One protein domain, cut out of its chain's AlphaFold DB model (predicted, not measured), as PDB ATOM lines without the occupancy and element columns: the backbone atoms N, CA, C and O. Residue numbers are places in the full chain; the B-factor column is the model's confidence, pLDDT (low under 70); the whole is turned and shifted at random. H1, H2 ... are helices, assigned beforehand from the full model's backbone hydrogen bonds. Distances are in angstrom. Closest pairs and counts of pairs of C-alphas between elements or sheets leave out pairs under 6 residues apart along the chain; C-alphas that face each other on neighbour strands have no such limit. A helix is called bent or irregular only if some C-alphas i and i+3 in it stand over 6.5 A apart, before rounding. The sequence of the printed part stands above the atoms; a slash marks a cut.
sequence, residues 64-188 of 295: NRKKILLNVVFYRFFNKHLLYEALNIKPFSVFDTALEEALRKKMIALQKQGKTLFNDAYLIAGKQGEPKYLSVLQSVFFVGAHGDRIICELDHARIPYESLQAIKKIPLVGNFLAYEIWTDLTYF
ATOM      1  N   ASN A  64     187.495 209.437 196.192       97.38
ATOM      2  CA  ASN A  64     187.340 210.430 195.135       97.38
ATOM      3  C   ASN A  64     186.085 211.287 195.393       97.38
ATOM      4  O   ASN A  64     184.964 210.776 195.364       97.38
ATOM      5  N   ARG A  65     186.274 212.592 195.627       97.31
ATOM      6  CA  ARG A  65     185.187 213.525 195.970       97.31
ATOM      7  C   ARG A  65     184.156 213.653 194.852       97.31
ATOM      8  O   ARG A  65     182.969 213.565 195.129       97.31
ATOM      9  N   LYS A  66     184.570 213.762 193.589       97.25
ATOM     10  CA  LYS A  66     183.628 213.825 192.456       97.25
ATOM     11  C   LYS A  66     182.727 212.592 192.407       97.25
ATOM     12  O   LYS A  66     181.512 212.724 192.295       97.25
ATOM     13  N   LYS A  67     183.309 211.406 192.606       97.88
ATOM     14  CA  LYS A  67     182.579 210.138 192.712       97.88
ATOM     15  C   LYS A  67     181.593 210.147 193.886       97.88
ATOM     16  O   LYS A  67     180.438 209.784 193.695       97.88
ATOM     17  N   ILE A  68     182.007 210.586 195.076       98.44
ATOM     18  CA  ILE A  68     181.112 210.689 196.245       98.44
ATOM     19  C   ILE A  68     179.948 211.640 195.951       98.44
ATOM     20  O   ILE A  68     178.796 211.234 196.083       98.44
ATOM     21  N   LEU A  69     180.237 212.868 195.502       98.25
ATOM     22  CA  LEU A  69     179.226 213.887 195.205       98.25
ATOM     23  C   LEU A  69     178.185 213.355 194.221       98.25
ATOM     24  O   LEU A  69     176.987 213.429 194.482       98.25
ATOM     25  N   LEU A  70     178.647 212.772 193.119       97.25
ATOM     26  CA  LEU A  70     177.791 212.264 192.060       97.25
ATOM     27  C   LEU A  70     176.849 211.155 192.558       97.25
ATOM     28  O   LEU A  70     175.648 211.196 192.287       97.25
ATOM     29  N   ASN A  71     177.365 210.204 193.343       97.88
ATOM     30  CA  ASN A  71     176.565 209.091 193.862       97.88
ATOM     31  C   ASN A  71     175.635 209.515 195.010       97.88
ATOM     32  O   ASN A  71     174.507 209.034 195.073       97.88
ATOM     33  N   VAL A  72     176.051 210.441 195.879       97.94
ATOM     34  CA  VAL A  72     175.183 211.010 196.928       97.94
ATOM     35  C   VAL A  72     174.027 211.785 196.300       97.94
ATOM     36  O   VAL A  72     172.874 211.588 196.687       97.94
ATOM     37  N   VAL A  73     174.312 212.628 195.304       96.81
ATOM     38  CA  VAL A  73     173.285 213.400 194.596       96.81
ATOM     39  C   VAL A  73     172.310 212.464 193.891       96.81
ATOM     40  O   VAL A  73     171.105 212.562 194.124       96.81
ATOM     41  N   PHE A  74     172.812 211.506 193.103       95.75
ATOM     42  CA  PHE A  74     171.975 210.488 192.465       95.75
ATOM     43  C   PHE A  74     171.117 209.757 193.511       95.75
ATOM     44  O   PHE A  74     169.927 209.530 193.287       95.75
ATOM     45  N   TYR A  75     171.667 209.424 194.687       95.19
ATOM     46  CA  TYR A  75     170.938 208.689 195.727       95.19
ATOM     47  C   TYR A  75     169.819 209.496 196.337       95.19
ATOM     48  O   TYR A  75     168.673 209.036 196.388       95.19
ATOM     49  N   ARG A  76     170.113 210.729 196.732       93.81
ATOM     50  CA  ARG A  76     169.108 211.620 197.295       93.81
ATOM     51  C   ARG A  76     168.052 212.017 196.279       93.81
ATOM     52  O   ARG A  76     166.927 212.264 196.700       93.81
ATOM     53  N   PHE A  77     168.356 211.918 194.985       91.69
ATOM     54  CA  PHE A  77     167.394 212.127 193.915       91.69
ATOM     55  C   PHE A  77     166.253 211.088 193.825       91.69
ATOM     56  O   PHE A  77     165.216 211.357 193.216       91.69
ATOM     57  N   PHE A  78     166.411 209.902 194.411       89.69
ATOM     58  CA  PHE A  78     165.363 208.867 194.435       89.69
ATOM     59  C   PHE A  78     164.997 208.443 195.857       89.69
ATOM     60  O   PHE A  78     163.857 208.058 196.130       89.69
ATOM     61  N   ASN A  79     165.969 208.536 196.769       87.44
ATOM     62  CA  ASN A  79     165.868 208.261 198.196       87.44
ATOM     63  C   ASN A  79     165.208 206.897 198.496       87.44
ATOM     64  O   ASN A  79     164.334 206.772 199.360       87.44
ATOM     65  N   LYS A  80     165.593 205.871 197.721       89.69
ATOM     66  CA  LYS A  80     165.019 204.518 197.750       89.69
ATOM     67  C   LYS A  80     166.094 203.464 197.449       89.69
ATOM     68  O   LYS A  80     166.339 203.158 196.289       89.69
ATOM     69  N   HIS A  81     166.693 202.871 198.485       90.69
ATOM     70  CA  HIS A  81     167.720 201.819 198.340       90.69
ATOM     71  C   HIS A  81     167.282 200.642 197.448       90.69
ATOM     72  O   HIS A  81     168.035 200.228 196.579       90.69
ATOM     73  N   LEU A  82     166.026 200.186 197.551       91.31
ATOM     74  CA  LEU A  82     165.502 199.113 196.689       91.31
ATOM     75  C   LEU A  82     165.544 199.457 195.190       91.31
ATOM     76  O   LEU A  82     165.621 198.558 194.358       91.31
ATOM     77  N   LEU A  83     165.477 200.745 194.822       91.44
ATOM     78  CA  LEU A  83     165.663 201.142 193.425       91.44
ATOM     79  C   LEU A  83     167.113 200.899 192.991       91.44
ATOM     80  O   LEU A  83     167.342 200.439 191.880       91.44
ATOM     81  N   TYR A  84     168.080 201.191 193.856       93.31
ATOM     82  CA  TYR A  84     169.500 201.033 193.551       93.31
ATOM     83  C   TYR A  84     169.869 199.569 193.354       93.31
ATOM     84  O   TYR A  84     170.547 199.235 192.383       93.31
ATOM     85  N   GLU A  85     169.354 198.702 194.225       92.88
ATOM     86  CA  GLU A  85     169.474 197.250 194.095       92.88
ATOM     87  C   GLU A  85     168.835 196.765 192.787       92.88
ATOM     88  O   GLU A  85     169.485 196.082 191.999       92.88
ATOM     89  N   ALA A  86     167.602 197.193 192.490       92.88
ATOM     90  CA  ALA A  86     166.900 196.802 191.267       92.88
ATOM     91  C   ALA A  86     167.590 197.291 189.980       92.88
ATOM     92  O   ALA A  86     167.514 196.633 188.943       92.88
ATOM     93  N   LEU A  87     168.258 198.445 190.027       92.75
ATOM     94  CA  LEU A  87     169.033 198.982 188.907       92.75
ATOM     95  C   LEU A  87     170.452 198.389 188.824       92.75
ATOM     96  O   LEU A  87     171.118 198.572 187.796       92.75
ATOM     97  N   ASN A  88     170.892 197.653 189.853       92.94
ATOM     98  CA  ASN A  88     172.256 197.159 190.041       92.94
ATOM     99  C   ASN A  88     173.295 198.293 189.939       92.94
ATOM    100  O   ASN A  88     174.242 198.231 189.151       92.94
ATOM    101  N   ILE A  89     173.061 199.380 190.682       92.44
ATOM    102  CA  ILE A  89     173.950 200.546 190.694       92.44
ATOM    103  C   ILE A  89     175.247 200.192 191.415       92.44
ATOM    104  O   ILE A  89     175.241 199.858 192.597       92.44
ATOM    105  N   LYS A  90     176.373 200.344 190.718       92.81
ATOM    106  CA  LYS A  90     177.707 200.398 191.327       92.81
ATOM    107  C   LYS A  90     178.169 201.854 191.386       92.81
ATOM    108  O   LYS A  90     177.839 202.600 190.464       92.81
ATOM    109  N   PRO A  91     178.962 202.265 192.395       94.69
ATOM    110  CA  PRO A  91     179.479 203.625 192.463       94.69
ATOM    111  C   PRO A  91     180.204 204.039 191.178       94.69
ATOM    112  O   PRO A  91     181.213 203.428 190.807       94.69
ATOM    113  N   PHE A  92     179.741 205.110 190.539       93.94
ATOM    114  CA  PHE A  92     180.248 205.583 189.244       93.94
ATOM    115  C   PHE A  92     180.959 206.935 189.362       93.94
ATOM    116  O   PHE A  92     180.533 207.799 190.123       93.94
ATOM    117  N   SER A  93     182.070 207.109 188.639       89.50
ATOM    118  CA  SER A  93     182.850 208.364 188.628       89.50
ATOM    119  C   SER A  93     182.408 209.334 187.530       89.50
ATOM    120  O   SER A  93     182.711 210.522 187.602       89.50
ATOM    121  N   VAL A  94     181.724 208.812 186.512       91.31
ATOM    122  CA  VAL A  94     181.253 209.535 185.331       91.31
ATOM    123  C   VAL A  94     179.791 209.166 185.119       91.31
ATOM    124  O   VAL A  94     179.411 208.011 185.314       91.31
ATOM    125  N   PHE A  95     178.984 210.157 184.758       93.75
ATOM    126  CA  PHE A  95     177.603 209.973 184.334       93.75
ATOM    127  C   PHE A  95     177.471 210.514 182.915       93.75
ATOM    128  O   PHE A  95     177.235 211.704 182.720       93.75
ATOM    129  N   ASP A  96     177.741 209.650 181.942       91.31
ATOM    130  CA  ASP A  96     177.692 209.965 180.519       91.31
ATOM    131  C   ASP A  96     176.362 209.520 179.891       91.31
ATOM    132  O   ASP A  96     175.488 208.945 180.546       91.31
ATOM    133  N   THR A  97     176.210 209.793 178.596       91.50
ATOM    134  CA  THR A  97     175.018 209.429 177.824       91.50
ATOM    135  C   THR A  97     174.790 207.915 177.787       91.50
ATOM    136  O   THR A  97     173.646 207.469 177.786       91.50
ATOM    137  N   ALA A  98     175.852 207.101 177.802       93.25
ATOM    138  CA  ALA A  98     175.722 205.646 177.778       93.25
ATOM    139  C   ALA A  98     175.123 205.111 179.089       93.25
ATOM    140  O   ALA A  98     174.209 204.281 179.066       93.25
ATOM    141  N   LEU A  99     175.599 205.610 180.235       93.19
ATOM    142  CA  LEU A  99     175.046 205.260 181.541       93.19
ATOM    143  C   LEU A  99     173.620 205.797 181.713       93.19
ATOM    144  O   LEU A  99     172.757 205.068 182.206       93.19
ATOM    145  N   GLU A 100     173.352 207.034 181.288       93.25
ATOM    146  CA  GLU A 100     172.007 207.621 181.311       93.25
ATOM    147  C   GLU A 100     171.007 206.765 180.521       93.25
ATOM    148  O   GLU A 100     169.995 206.337 181.081       93.25
ATOM    149  N   GLU A 101     171.335 206.412 179.275       93.00
ATOM    150  CA  GLU A 101     170.513 205.559 178.411       93.00
ATOM    151  C   GLU A 101     170.253 204.183 179.046       93.00
ATOM    152  O   GLU A 101     169.119 203.686 179.064       93.00
ATOM    153  N   ALA A 102     171.293 203.557 179.608       93.88
ATOM    154  CA  ALA A 102     171.178 202.257 180.258       93.88
ATOM    155  C   ALA A 102     170.243 202.305 181.478       93.88
ATOM    156  O   ALA A 102     169.411 201.408 181.670       93.88
ATOM    157  N   LEU A 103     170.347 203.352 182.302       93.81
ATOM    158  CA  LEU A 103     169.476 203.544 183.460       93.81
ATOM    159  C   LEU A 103     168.046 203.874 183.048       93.81
ATOM    160  O   LEU A 103     167.118 203.300 183.619       93.81
ATOM    161  N   ARG A 104     167.857 204.713 182.025       92.94
ATOM    162  CA  ARG A 104     166.538 205.030 181.473       92.94
ATOM    163  C   ARG A 104     165.800 203.768 181.037       92.94
ATOM    164  O   ARG A 104     164.667 203.545 181.471       92.94
ATOM    165  N   LYS A 105     166.443 202.896 180.249       94.38
ATOM    166  CA  LYS A 105     165.847 201.620 179.804       94.38
ATOM    167  C   LYS A 105     165.414 200.747 180.984       94.38
ATOM    168  O   LYS A 105     164.289 200.242 181.001       94.38
ATOM    169  N   LYS A 106     166.273 200.609 182.000       94.88
ATOM    170  CA  LYS A 106     165.955 199.841 183.216       94.88
ATOM    171  C   LYS A 106     164.798 200.459 184.005       94.88
ATOM    172  O   LYS A 106     163.907 199.733 184.437       94.88
ATOM    173  N   MET A 107     164.771 201.781 184.175       93.81
ATOM    174  CA  MET A 107     163.692 202.481 184.881       93.81
ATOM    175  C   MET A 107     162.339 202.302 184.183       93.81
ATOM    176  O   MET A 107     161.354 201.993 184.851       93.81
ATOM    177  N   ILE A 108     162.298 202.398 182.849       92.81
ATOM    178  CA  ILE A 108     161.090 202.124 182.054       92.81
ATOM    179  C   ILE A 108     160.614 200.683 182.274       92.81
ATOM    180  O   ILE A 108     159.425 200.452 182.497       92.81
ATOM    181  N   ALA A 109     161.527 199.707 182.256       94.25
ATOM    182  CA  ALA A 109     161.184 198.309 182.508       94.25
ATOM    183  C   ALA A 109     160.604 198.097 183.919       94.25
ATOM    184  O   ALA A 109     159.600 197.402 184.070       94.25
ATOM    185  N   LEU A 110     161.171 198.743 184.945       93.19
ATOM    186  CA  LEU A 110     160.642 198.689 186.313       93.19
ATOM    187  C   LEU A 110     159.234 199.294 186.408       93.19
ATOM    188  O   LEU A 110     158.367 198.711 187.059       93.19
ATOM    189  N   GLN A 111     158.979 200.417 185.732       90.75
ATOM    190  CA  GLN A 111     157.646 201.024 185.699       90.75
ATOM    191  C   GLN A 111     156.617 200.122 185.007       90.75
ATOM    192  O   GLN A 111     155.508 199.981 185.515       90.75
ATOM    193  N   LYS A 112     156.991 199.450 183.907       92.50
ATOM    194  CA  LYS A 112     156.131 198.455 183.236       92.50
ATOM    195  C   LYS A 112     155.785 197.260 184.136       92.50
ATOM    196  O   LYS A 112     154.735 196.659 183.962       92.50
ATOM    197  N   GLN A 113     156.630 196.949 185.122       92.81
ATOM    198  CA  GLN A 113     156.375 195.938 186.159       92.81
ATOM    199  C   GLN A 113     155.575 196.481 187.363       92.81
ATOM    200  O   GLN A 113     155.480 195.808 188.387       92.81
ATOM    201  N   GLY A 114     155.065 197.715 187.305       88.31
ATOM    202  CA  GLY A 114     154.332 198.347 188.407       88.31
ATOM    203  C   GLY A 114     155.206 198.813 189.579       88.31
ATOM    204  O   GLY A 114     154.683 199.197 190.626       88.31
ATOM    205  N   LYS A 115     156.541 198.807 189.447       87.50
ATOM    206  CA  LYS A 115     157.445 199.271 190.511       87.50
ATOM    207  C   LYS A 115     157.556 200.795 190.498       87.50
ATOM    208  O   LYS A 115     157.805 201.416 189.467       87.50
ATOM    209  N   THR A 116     157.452 201.409 191.675       85.62
ATOM    210  CA  THR A 116     157.655 202.856 191.832       85.62
ATOM    211  C   THR A 116     159.143 203.208 191.851       85.62
ATOM    212  O   THR A 116     159.937 202.543 192.521       85.62
ATOM    213  N   LEU A 117     159.535 204.272 191.146       85.31
ATOM    214  CA  LEU A 117     160.928 204.747 191.131       85.31
ATOM    215  C   LEU A 117     161.244 205.617 192.354       85.31
ATOM    216  O   LEU A 117     162.308 205.513 192.951       85.31
ATOM    217  N   PHE A 118     160.290 206.440 192.775       81.06
ATOM    218  CA  PHE A 118     160.450 207.345 193.909       81.06
ATOM    219  C   PHE A 118     159.795 206.774 195.165       81.06
ATOM    220  O   PHE A 118     158.928 205.899 195.090       81.06
ATOM    221  N   ASN A 119     160.207 207.270 196.329       70.62
ATOM    222  CA  ASN A 119     159.477 207.025 197.568       70.62
ATOM    223  C   ASN A 119     158.264 207.977 197.702       70.62
ATOM    224  O   ASN A 119     158.239 209.056 197.111       70.62
ATOM    225  N   ASP A 120     157.270 207.609 198.516       57.47
ATOM    226  CA  ASP A 120     156.042 208.409 198.712       57.47
ATOM    227  C   ASP A 120     156.273 209.757 199.422       57.47
ATOM    228  O   ASP A 120     155.350 210.554 199.579       57.47
ATOM    229  N   ALA A 121     157.482 210.004 199.932       53.94
ATOM    230  CA  ALA A 121     157.853 211.224 200.649       53.94
ATOM    231  C   ALA A 121     158.639 212.210 199.760       53.94
ATOM    232  O   ALA A 121     159.210 213.174 200.269       53.94
ATOM    233  N   TYR A 122     158.701 211.959 198.448       55.97
ATOM    234  CA  TYR A 122     159.682 212.572 197.564       55.97
ATOM    235  C   TYR A 122     159.234 213.896 196.910       55.97
ATOM    236  O   TYR A 122     158.627 213.912 195.833       55.97
ATOM    237  N   LEU A 123     159.606 215.021 197.534       58.97
ATOM    238  CA  LEU A 123     159.255 216.404 197.161       58.97
ATOM    239  C   LEU A 123     160.152 217.026 196.065       58.97
ATOM    240  O   LEU A 123     160.652 218.135 196.228       58.97
ATOM    241  N   ILE A 124     160.375 216.337 194.945       62.88
ATOM    242  CA  ILE A 124     160.951 216.986 193.750       62.88
ATOM    243  C   ILE A 124     159.860 217.340 192.748       62.88
ATOM    244  O   ILE A 124     159.071 216.473 192.367       62.88
ATOM    245  N   ALA A 125     159.870 218.586 192.278       61.09
ATOM    246  CA  ALA A 125     159.161 218.988 191.071       61.09
ATOM    247  C   ALA A 125     159.961 218.533 189.838       61.09
ATOM    248  O   ALA A 125     161.160 218.779 189.764       61.09
ATOM    249  N   GLY A 126     159.326 217.814 188.909       63.12
ATOM    250  CA  GLY A 126     159.908 217.538 187.590       63.12
ATOM    251  C   GLY A 126     159.658 218.702 186.631       63.12
ATOM    252  O   GLY A 126     158.884 219.609 186.950       63.12
ATOM    253  N   LYS A 127     160.273 218.669 185.447       70.75
ATOM    254  CA  LYS A 127     159.906 219.592 184.369       70.75
ATOM    255  C   LYS A 127     158.487 219.270 183.884       70.75
ATOM    256  O   LYS A 127     158.110 218.105 183.774       70.75
ATOM    257  N   GLN A 128     157.681 220.298 183.621       70.19
ATOM    258  CA  GLN A 128     156.314 220.110 183.133       70.19
ATOM    259  C   GLN A 128     156.326 219.389 181.774       70.19
ATOM    260  O   GLN A 128     157.104 219.745 180.893       70.19
ATOM    261  N   GLY A 129     155.473 218.372 181.622       70.75
ATOM    262  CA  GLY A 129     155.359 217.582 180.390       70.75
ATOM    263  C   GLY A 129     156.384 216.451 180.234       70.75
ATOM    264  O   GLY A 129     156.304 215.711 179.260       70.75
ATOM    265  N   GLU A 130     157.308 216.266 181.183       79.00
ATOM    266  CA  GLU A 130     158.327 215.211 181.129       79.00
ATOM    267  C   GLU A 130     158.174 214.216 182.298       79.00
ATOM    268  O   GLU A 130     157.895 214.621 183.434       79.00
ATOM    269  N   PRO A 131     158.384 212.900 182.078       82.19
ATOM    270  CA  PRO A 131     158.536 211.952 183.171       82.19
ATOM    271  C   PRO A 131     159.604 212.416 184.168       82.19
ATOM    272  O   PRO A 131     160.775 212.554 183.827       82.19
ATOM    273  N   LYS A 132     159.216 212.588 185.436       84.56
ATOM    274  CA  LYS A 132     160.065 213.137 186.512       84.56
ATOM    275  C   LYS A 132     161.462 212.511 186.617       84.56
ATOM    276  O   LYS A 132     162.404 213.196 187.005       84.56
ATOM    277  N   TYR A 133     161.604 211.218 186.318       87.50
ATOM    278  CA  TYR A 133     162.905 210.555 186.375       87.50
ATOM    279  C   TYR A 133     163.882 211.092 185.321       87.50
ATOM    280  O   TYR A 133     165.062 211.169 185.627       87.50
ATOM    281  N   LEU A 134     163.421 211.540 184.148       88.94
ATOM    282  CA  LEU A 134     164.289 212.122 183.119       88.94
ATOM    283  C   LEU A 134     164.880 213.455 183.570       88.94
ATOM    284  O   LEU A 134     166.092 213.631 183.496       88.94
ATOM    285  N   SER A 135     164.061 214.342 184.143       90.19
ATOM    286  CA  SER A 135     164.565 215.604 184.696       90.19
ATOM    287  C   SER A 135     165.583 215.354 185.822       90.19
ATOM    288  O   SER A 135     166.567 216.075 185.949       90.19
ATOM    289  N   VAL A 136     165.399 214.286 186.610       91.19
ATOM    290  CA  VAL A 136     166.402 213.842 187.591       91.19
ATOM    291  C   VAL A 136     167.697 213.369 186.919       91.19
ATOM    292  O   VAL A 136     168.774 213.767 187.359       91.19
ATOM    293  N   LEU A 137     167.629 212.541 185.868       93.00
ATOM    294  CA  LEU A 137     168.830 212.089 185.155       93.00
ATOM    295  C   LEU A 137     169.583 213.273 184.519       93.00
ATOM    296  O   LEU A 137     170.807 213.311 184.591       93.00
ATOM    297  N   GLN A 138     168.872 214.281 184.003       92.31
ATOM    298  CA  GLN A 138     169.463 215.531 183.505       92.31
ATOM    299  C   GLN A 138     170.196 216.305 184.614       92.31
ATOM    300  O   GLN A 138     171.321 216.763 184.410       92.31
ATOM    301  N   SER A 139     169.614 216.409 185.816       93.69
ATOM    302  CA  SER A 139     170.302 217.004 186.970       93.69
ATOM    303  C   SER A 139     171.562 216.233 187.367       93.69
ATOM    304  O   SER A 139     172.558 216.833 187.766       93.69
ATOM    305  N   VAL A 140     171.551 214.903 187.263       95.00
ATOM    306  CA  VAL A 140     172.720 214.065 187.579       95.00
ATOM    307  C   VAL A 140     173.802 214.230 186.510       95.00
ATOM    308  O   VAL A 140     174.977 214.354 186.850       95.00
ATOM    309  N   PHE A 141     173.410 214.335 185.238       94.88
ATOM    310  CA  PHE A 141     174.307 214.673 184.134       94.88
ATOM    311  C   PHE A 141     174.977 216.039 184.350       94.88
ATOM    312  O   PHE A 141     176.195 216.155 184.217       94.88
ATOM    313  N   PHE A 142     174.219 217.049 184.798       95.50
ATOM    314  CA  PHE A 142     174.768 218.351 185.194       95.50
ATOM    315  C   PHE A 142     175.854 218.210 186.274       95.50
ATOM    316  O   PHE A 142     176.916 218.823 186.166       95.50
ATOM    317  N   VAL A 143     175.642 217.374 187.297       96.25
ATOM    318  CA  VAL A 143     176.672 217.115 188.321       96.25
ATOM    319  C   VAL A 143     177.882 216.383 187.740       96.25
ATOM    320  O   VAL A 143     179.010 216.691 188.120       96.25
ATOM    321  N   GLY A 144     177.687 215.461 186.796       94.81
ATOM    322  CA  GLY A 144     178.784 214.814 186.073       94.81
ATOM    323  C   GLY A 144     179.679 215.824 185.344       94.81
ATOM    324  O   GLY A 144     180.906 215.782 185.491       94.81
ATOM    325  N   ALA A 145     179.061 216.769 184.630       94.56
ATOM    326  CA  ALA A 145     179.743 217.801 183.849       94.56
ATOM    327  C   ALA A 145     180.378 218.910 184.710       94.56
ATOM    328  O   ALA A 145     181.471 219.381 184.405       94.56
ATOM    329  N   HIS A 146     179.725 219.318 185.802       95.88
ATOM    330  CA  HIS A 146     180.127 220.483 186.603       95.88
ATOM    331  C   HIS A 146     180.632 220.143 188.012       95.88
ATOM    332  O   HIS A 146     180.883 221.047 188.810       95.88
ATOM    333  N   GLY A 147     180.810 218.859 188.336       95.50
ATOM    334  CA  GLY A 147     181.178 218.397 189.676       95.50
ATOM    335  C   GLY A 147     182.449 219.040 190.233       95.50
ATOM    336  O   GLY A 147     182.466 219.413 191.401       95.50
ATOM    337  N   ASP A 148     183.474 219.251 189.405       96.88
ATOM    338  CA  ASP A 148     184.731 219.880 189.840       96.88
ATOM    339  C   ASP A 148     184.540 221.358 190.206       96.88
ATOM    340  O   ASP A 148     185.072 221.827 191.211       96.88
ATOM    341  N   ARG A 149     183.694 222.078 189.458       97.62
ATOM    342  CA  ARG A 149     183.303 223.456 189.789       97.62
ATOM    343  C   ARG A 149     182.514 223.505 191.095       97.62
ATOM    344  O   ARG A 149     182.803 224.350 191.934       97.62
ATOM    345  N   ILE A 150     181.548 222.601 191.281       97.88
ATOM    346  CA  ILE A 150     180.772 222.517 192.526       97.88
ATOM    347  C   ILE A 150     181.716 222.250 193.703       97.88
ATOM    348  O   ILE A 150     181.660 222.956 194.702       97.88
ATOM    349  N   ILE A 151     182.628 221.283 193.576       98.38
ATOM    350  CA  ILE A 151     183.628 220.968 194.607       98.38
ATOM    351  C   ILE A 151     184.514 222.176 194.914       98.38
ATOM    352  O   ILE A 151     184.760 222.457 196.084       98.38
ATOM    353  N   CYS A 152     184.958 222.906 193.891       98.31
ATOM    354  CA  CYS A 152     185.730 224.129 194.067       98.31
ATOM    355  C   CYS A 152     184.952 225.168 194.890       98.31
ATOM    356  O   CYS A 152     185.489 225.712 195.849       98.31
ATOM    357  N   GLU A 153     183.671 225.401 194.597       98.06
ATOM    358  CA  GLU A 153     182.843 226.318 195.392       98.06
ATOM    359  C   GLU A 153     182.659 225.838 196.843       98.06
ATOM    360  O   GLU A 153     182.721 226.646 197.770       98.06
ATOM    361  N   LEU A 154     182.496 224.528 197.063       98.12
ATOM    362  CA  LEU A 154     182.424 223.941 198.409       98.12
ATOM    363  C   LEU A 154     183.737 224.116 199.187       98.12
ATOM    364  O   LEU A 154     183.711 224.336 200.395       98.12
ATOM    365  N   ASP A 155     184.881 224.054 198.507       98.31
ATOM    366  CA  ASP A 155     186.196 224.265 199.117       98.31
ATOM    367  C   ASP A 155     186.445 225.719 199.531       98.31
ATOM    368  O   ASP A 155     187.199 225.959 200.471       98.31
ATOM    369  N   HIS A 156     185.804 226.680 198.867       97.94
ATOM    370  CA  HIS A 156     185.928 228.104 199.191       97.94
ATOM    371  C   HIS A 156     184.879 228.597 200.195       97.94
ATOM    372  O   HIS A 156     184.985 229.726 200.677       97.94
ATOM    373  N   ALA A 157     183.884 227.773 200.530       98.00
ATOM    374  CA  ALA A 157     182.885 228.114 201.532       98.00
ATOM    375  C   ALA A 157     183.530 228.261 202.922       98.00
ATOM    376  O   ALA A 157     184.246 227.375 203.398       98.00
ATOM    377  N   ARG A 158     183.258 229.388 203.581       97.38
ATOM    378  CA  ARG A 158     183.784 229.752 204.906       97.38
ATOM    379  C   ARG A 158     182.885 229.272 206.031       97.38
ATOM    380  O   ARG A 158     183.364 228.960 207.117       97.38
ATOM    381  N   ILE A 159     181.585 229.201 205.762       97.44
ATOM    382  CA  ILE A 159     180.579 228.694 206.694       97.44
ATOM    383  C   ILE A 159     179.726 227.611 206.020       97.44
ATOM    384  O   ILE A 159     179.500 227.678 204.806       97.44
ATOM    385  N   PRO A 160     179.170 226.649 206.782       96.81
ATOM    386  CA  PRO A 160     178.338 225.587 206.217       96.81
ATOM    387  C   PRO A 160     177.191 226.091 205.332       96.81
ATOM    388  O   PRO A 160     176.904 225.512 204.284       96.81
ATOM    389  N   TYR A 161     176.580 227.222 205.694       96.00
ATOM    390  CA  TYR A 161     175.493 227.822 204.920       96.00
ATOM    391  C   TYR A 161     175.894 228.196 203.481       96.00
ATOM    392  O   TYR A 161     175.092 228.014 202.563       96.00
ATOM    393  N   GLU A 162     177.121 228.677 203.256       97.50
ATOM    394  CA  GLU A 162     177.626 229.000 201.912       97.50
ATOM    395  C   GLU A 162     177.776 227.731 201.069       97.50
ATOM    396  O   GLU A 162     177.354 227.691 199.912       97.50
ATOM    397  N   SER A 163     178.282 226.654 201.672       97.00
ATOM    398  CA  SER A 163     178.404 225.365 200.987       97.00
ATOM    399  C   SER A 163     177.040 224.748 200.649       97.00
ATOM    400  O   SER A 163     176.867 224.167 199.578       97.00
ATOM    401  N   LEU A 164     176.021 224.964 201.491       96.56
ATOM    402  CA  LEU A 164     174.639 224.620 201.160       96.56
ATOM    403  C   LEU A 164     174.154 225.396 199.923       96.56
ATOM    404  O   LEU A 164     173.488 224.813 199.065       96.56
ATOM    405  N   GLN A 165     174.485 226.690 199.797       97.25
ATOM    406  CA  GLN A 165     174.113 227.470 198.609       97.25
ATOM    407  C   GLN A 165     174.795 226.951 197.340       97.25
ATOM    408  O   GLN A 165     174.154 226.931 196.291       97.25
ATOM    409  N   ALA A 166     176.043 226.479 197.419       97.19
ATOM    410  CA  ALA A 166     176.711 225.840 196.286       97.19
ATOM    411  C   ALA A 166     175.988 224.551 195.847       97.19
ATOM    412  O   ALA A 166     175.723 224.368 194.660       97.19
ATOM    413  N   ILE A 167     175.562 223.699 196.791       98.00
ATOM    414  CA  ILE A 167     174.775 222.486 196.485       98.00
ATOM    415  C   ILE A 167     173.429 222.839 195.830       98.00
ATOM    416  O   ILE A 167     172.999 222.163 194.897       98.00
ATOM    417  N   LYS A 168     172.770 223.919 196.269       96.56
ATOM    418  CA  LYS A 168     171.491 224.384 195.697       96.56
ATOM    419  C   LYS A 168     171.574 224.847 194.240       96.56
ATOM    420  O   LYS A 168     170.536 225.016 193.610       96.56
ATOM    421  N   LYS A 169     172.776 225.070 193.697       96.06
ATOM    422  CA  LYS A 169     172.953 225.387 192.271       96.06
ATOM    423  C   LYS A 169     172.719 224.174 191.368       96.06
ATOM    424  O   LYS A 169     172.568 224.346 190.163       96.06
ATOM    425  N   ILE A 170     172.683 222.959 191.924       96.50
ATOM    426  CA  ILE A 170     172.328 221.756 191.170       96.50
ATOM    427  C   ILE A 170     170.841 221.850 190.769       96.50
ATOM    428  O   ILE A 170     169.990 222.066 191.637       96.50
ATOM    429  N   PRO A 171     170.488 221.666 189.483       94.62
ATOM    430  CA  PRO A 171     169.100 221.738 189.037       94.62
ATOM    431  C   PRO A 171     168.191 220.791 189.829       94.62
ATOM    432  O   PRO A 171     168.570 219.657 190.124       94.62
ATOM    433  N   LEU A 172     166.976 221.244 190.152       92.38
ATOM    434  CA  LEU A 172     165.980 220.534 190.977       92.38
ATOM    435  C   LEU A 172     166.348 220.356 192.466       92.38
ATOM    436  O   LEU A 172     165.567 219.770 193.221       92.38
ATOM    437  N   VAL A 173     167.490 220.881 192.924       93.44
ATOM    438  CA  VAL A 173     167.917 220.784 194.326       93.44
ATOM    439  C   VAL A 173     167.467 222.012 195.125       93.44
ATOM    440  O   VAL A 173     168.146 223.031 195.211       93.44
ATOM    441  N   GLY A 174     166.293 221.901 195.755       91.94
ATOM    442  CA  GLY A 174     165.787 222.896 196.710       91.94
ATOM    443  C   GLY A 174     166.438 222.801 198.101       91.94
ATOM    444  O   GLY A 174     167.246 221.916 198.366       91.94
ATOM    445  N   ASN A 175     166.029 223.676 199.032       91.06
ATOM    446  CA  ASN A 175     166.612 223.766 200.386       91.06
ATOM    447  C   ASN A 175     166.640 222.427 201.143       91.06
ATOM    448  O   ASN A 175     167.633 222.107 201.790       91.06
ATOM    449  N   PHE A 176     165.552 221.652 201.073       90.56
ATOM    450  CA  PHE A 176     165.462 220.363 201.761       90.56
ATOM    451  C   PHE A 176     166.475 219.362 201.198       90.56
ATOM    452  O   PHE A 176     167.294 218.828 201.938       90.56
ATOM    453  N   LEU A 177     166.467 219.159 199.879       93.12
ATOM    454  CA  LEU A 177     167.352 218.195 199.236       93.12
ATOM    455  C   LEU A 177     168.824 218.604 199.337       93.12
ATOM    456  O   LEU A 177     169.672 217.749 199.570       93.12
ATOM    457  N   ALA A 178     169.113 219.902 199.232       96.19
ATOM    458  CA  ALA A 178     170.453 220.423 199.457       96.19
ATOM    459  C   ALA A 178     170.962 220.064 200.852       96.19
ATOM    460  O   ALA A 178     172.115 219.672 200.989       96.19
ATOM    461  N   TYR A 179     170.109 220.154 201.876       96.31
ATOM    462  CA  TYR A 179     170.497 219.823 203.243       96.31
ATOM    463  C   TYR A 179     170.683 218.315 203.448       96.31
ATOM    464  O   TYR A 179     171.629 217.910 204.120       96.31
ATOM    465  N   GLU A 180     169.856 217.473 202.818       95.69
ATOM    466  CA  GLU A 180     170.059 216.016 202.824       95.69
ATOM    467  C   GLU A 180     171.379 215.618 202.146       95.69
ATOM    468  O   GLU A 180     172.108 214.784 202.682       95.69
ATOM    469  N   ILE A 181     171.701 216.224 200.995       97.69
ATOM    470  CA  ILE A 181     172.975 216.017 200.289       97.69
ATOM    471  C   ILE A 181     174.132 216.515 201.155       97.69
ATOM    472  O   ILE A 181     175.078 215.771 201.378       97.69
ATOM    473  N   TRP A 182     174.047 217.742 201.677       98.25
ATOM    474  CA  TRP A 182     175.087 218.330 202.522       98.25
ATOM    475  C   TRP A 182     175.400 217.434 203.720       98.25
ATOM    476  O   TRP A 182     176.557 217.092 203.942       98.25
ATOM    477  N   THR A 183     174.357 216.984 204.425       97.56
ATOM    478  CA  THR A 183     174.478 216.081 205.575       97.56
ATOM    479  C   THR A 183     175.174 214.784 205.174       97.56
ATOM    480  O   THR A 183     176.108 214.359 205.840       97.56
ATOM    481  N   ASP A 184     174.769 214.157 204.070       97.94
ATOM    482  CA  ASP A 184     175.404 212.921 203.609       97.94
ATOM    483  C   ASP A 184     176.880 213.088 203.270       97.94
ATOM    484  O   ASP A 184     177.672 212.201 203.567       97.94
ATOM    485  N   LEU A 185     177.263 214.215 202.666       98.31
ATOM    486  CA  LEU A 185     178.661 214.490 202.340       98.31
ATOM    487  C   LEU A 185     179.535 214.526 203.604       98.31
ATOM    488  O   LEU A 185     180.679 214.067 203.560       98.31
ATOM    489  N   THR A 186     179.002 214.992 204.742       97.62
ATOM    490  CA  THR A 186     179.747 214.990 206.016       97.62
ATOM    491  C   THR A 186     180.176 213.582 206.445       97.62
ATOM    492  O   THR A 186     181.270 213.412 206.979       97.62
ATOM    493  N   TYR A 187     179.397 212.547 206.109       96.81
ATOM    494  CA  TYR A 187     179.690 211.159 206.476       96.81
ATOM    495  C   TYR A 187     180.891 210.552 205.739       96.81
ATOM    496  O   TYR A 187     181.365 209.476 206.099       96.81
ATOM    497  N   PHE A 188     181.404 211.241 204.719       97.31
ATOM    498  CA  PHE A 188     182.528 210.782 203.903       97.31
ATOM    499  C   PHE A 188     183.777 211.658 204.055       97.31
ATOM    500  O   PHE A 188     184.647 211.616 203.185       97.31
TER     501      PHE A 188
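Overview. This is residues 64 to 188 of the 295 residues of the protein "aGPT-Pplase1 domain-containing protein" of Candidatus Woesearchaeota archaeon (UniProt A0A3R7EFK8). A long helix, H4, bends into an L; H1 runs side by side with its first arm, H4a, while its second arm, H4b, makes a helical hairpin with H5, and H6 packs on both H5 and H1. Toward the opposite end of the longest axis, H3 runs loosely along H4a, H2 meets H3 with its last residue, Leu 87, near Lys 106, and a long link leads from H3 to H4a. The printed part has 125 residues with six named helices, H1 to H6 in chain order, and no named strand; the class is all helix. It is compact, with a radius of gyration of the C-alphas of 14.3 A, yet elongated in outline, spanning 47 by 27 by 26 A.

Along the chain. H4, residues 132 to 156, was assigned as one helix by its hydrogen bonds but is bent: C-alphas 145 and 148 are 8.1 A apart. Its arms are H4a, residues 132 to 145, 20.4 A long from C-alpha 132 at (160.065, 213.137, 186.512), and H4b, residues 148 to 156, 12.5 A. H1 covers residues 65 to 76, 16.2 A, beginning at C-alpha 65 at (185.187, 213.525, 195.970). H3 covers residues 97 to 112, 22.5 A. H2 is residues 81 to 87 and H5 residues 160 to 167. H6, residues 175 to 186, 16.8 A, ends at C-alpha 186 at (179.747, 214.990, 206.016).

Arrangement. H4 is the hub, touching three other helices. H4a, with residues 140 to 144 alone, touches H1 at a shallow tilt of 9 degrees, opposite ways; their closest C-alphas, of Val 140 and Phe 74, are 6.1 A apart. H3 and H4a form a helical hairpin at 19 degrees but only just touch, with 3 pairs of C-alphas within 8 A, the closest Glu 100 and Leu 137 at 6.7 A. H4b and H5 form another at 13 degrees, the C-alphas of Leu 154 and Ser 163 being closest at 5.0 A. H6 touches H1 at a steep tilt of 45 degrees, closest at C-alphas Ile 181 and Val 73, 6.3 A. H6 also touches H5, only just about perpendicular at 72 degrees, closest at C-alphas Ala 178 and Ile 167, 5.6 A. H2 and H3 only just touch, with 3 pairs of C-alphas within 8 A, the closest Leu 87 and Lys 106 at 6.5 A. H3 and H6 are apart. In H1, H2, H3, H4a, H4b, H5 and H6 every O i to N i+4 pair is within hydrogen-bond range.

Size, cuts and confidence. The two C-alphas farthest apart, of Gln 113 and Arg 158, are 47.4 A apart. The printed part has no cut. The link from H3 to H4, residues 113 to 131, is long. The mean pLDDT of the printed part is 91.3; residues 120 to 126 are under 70.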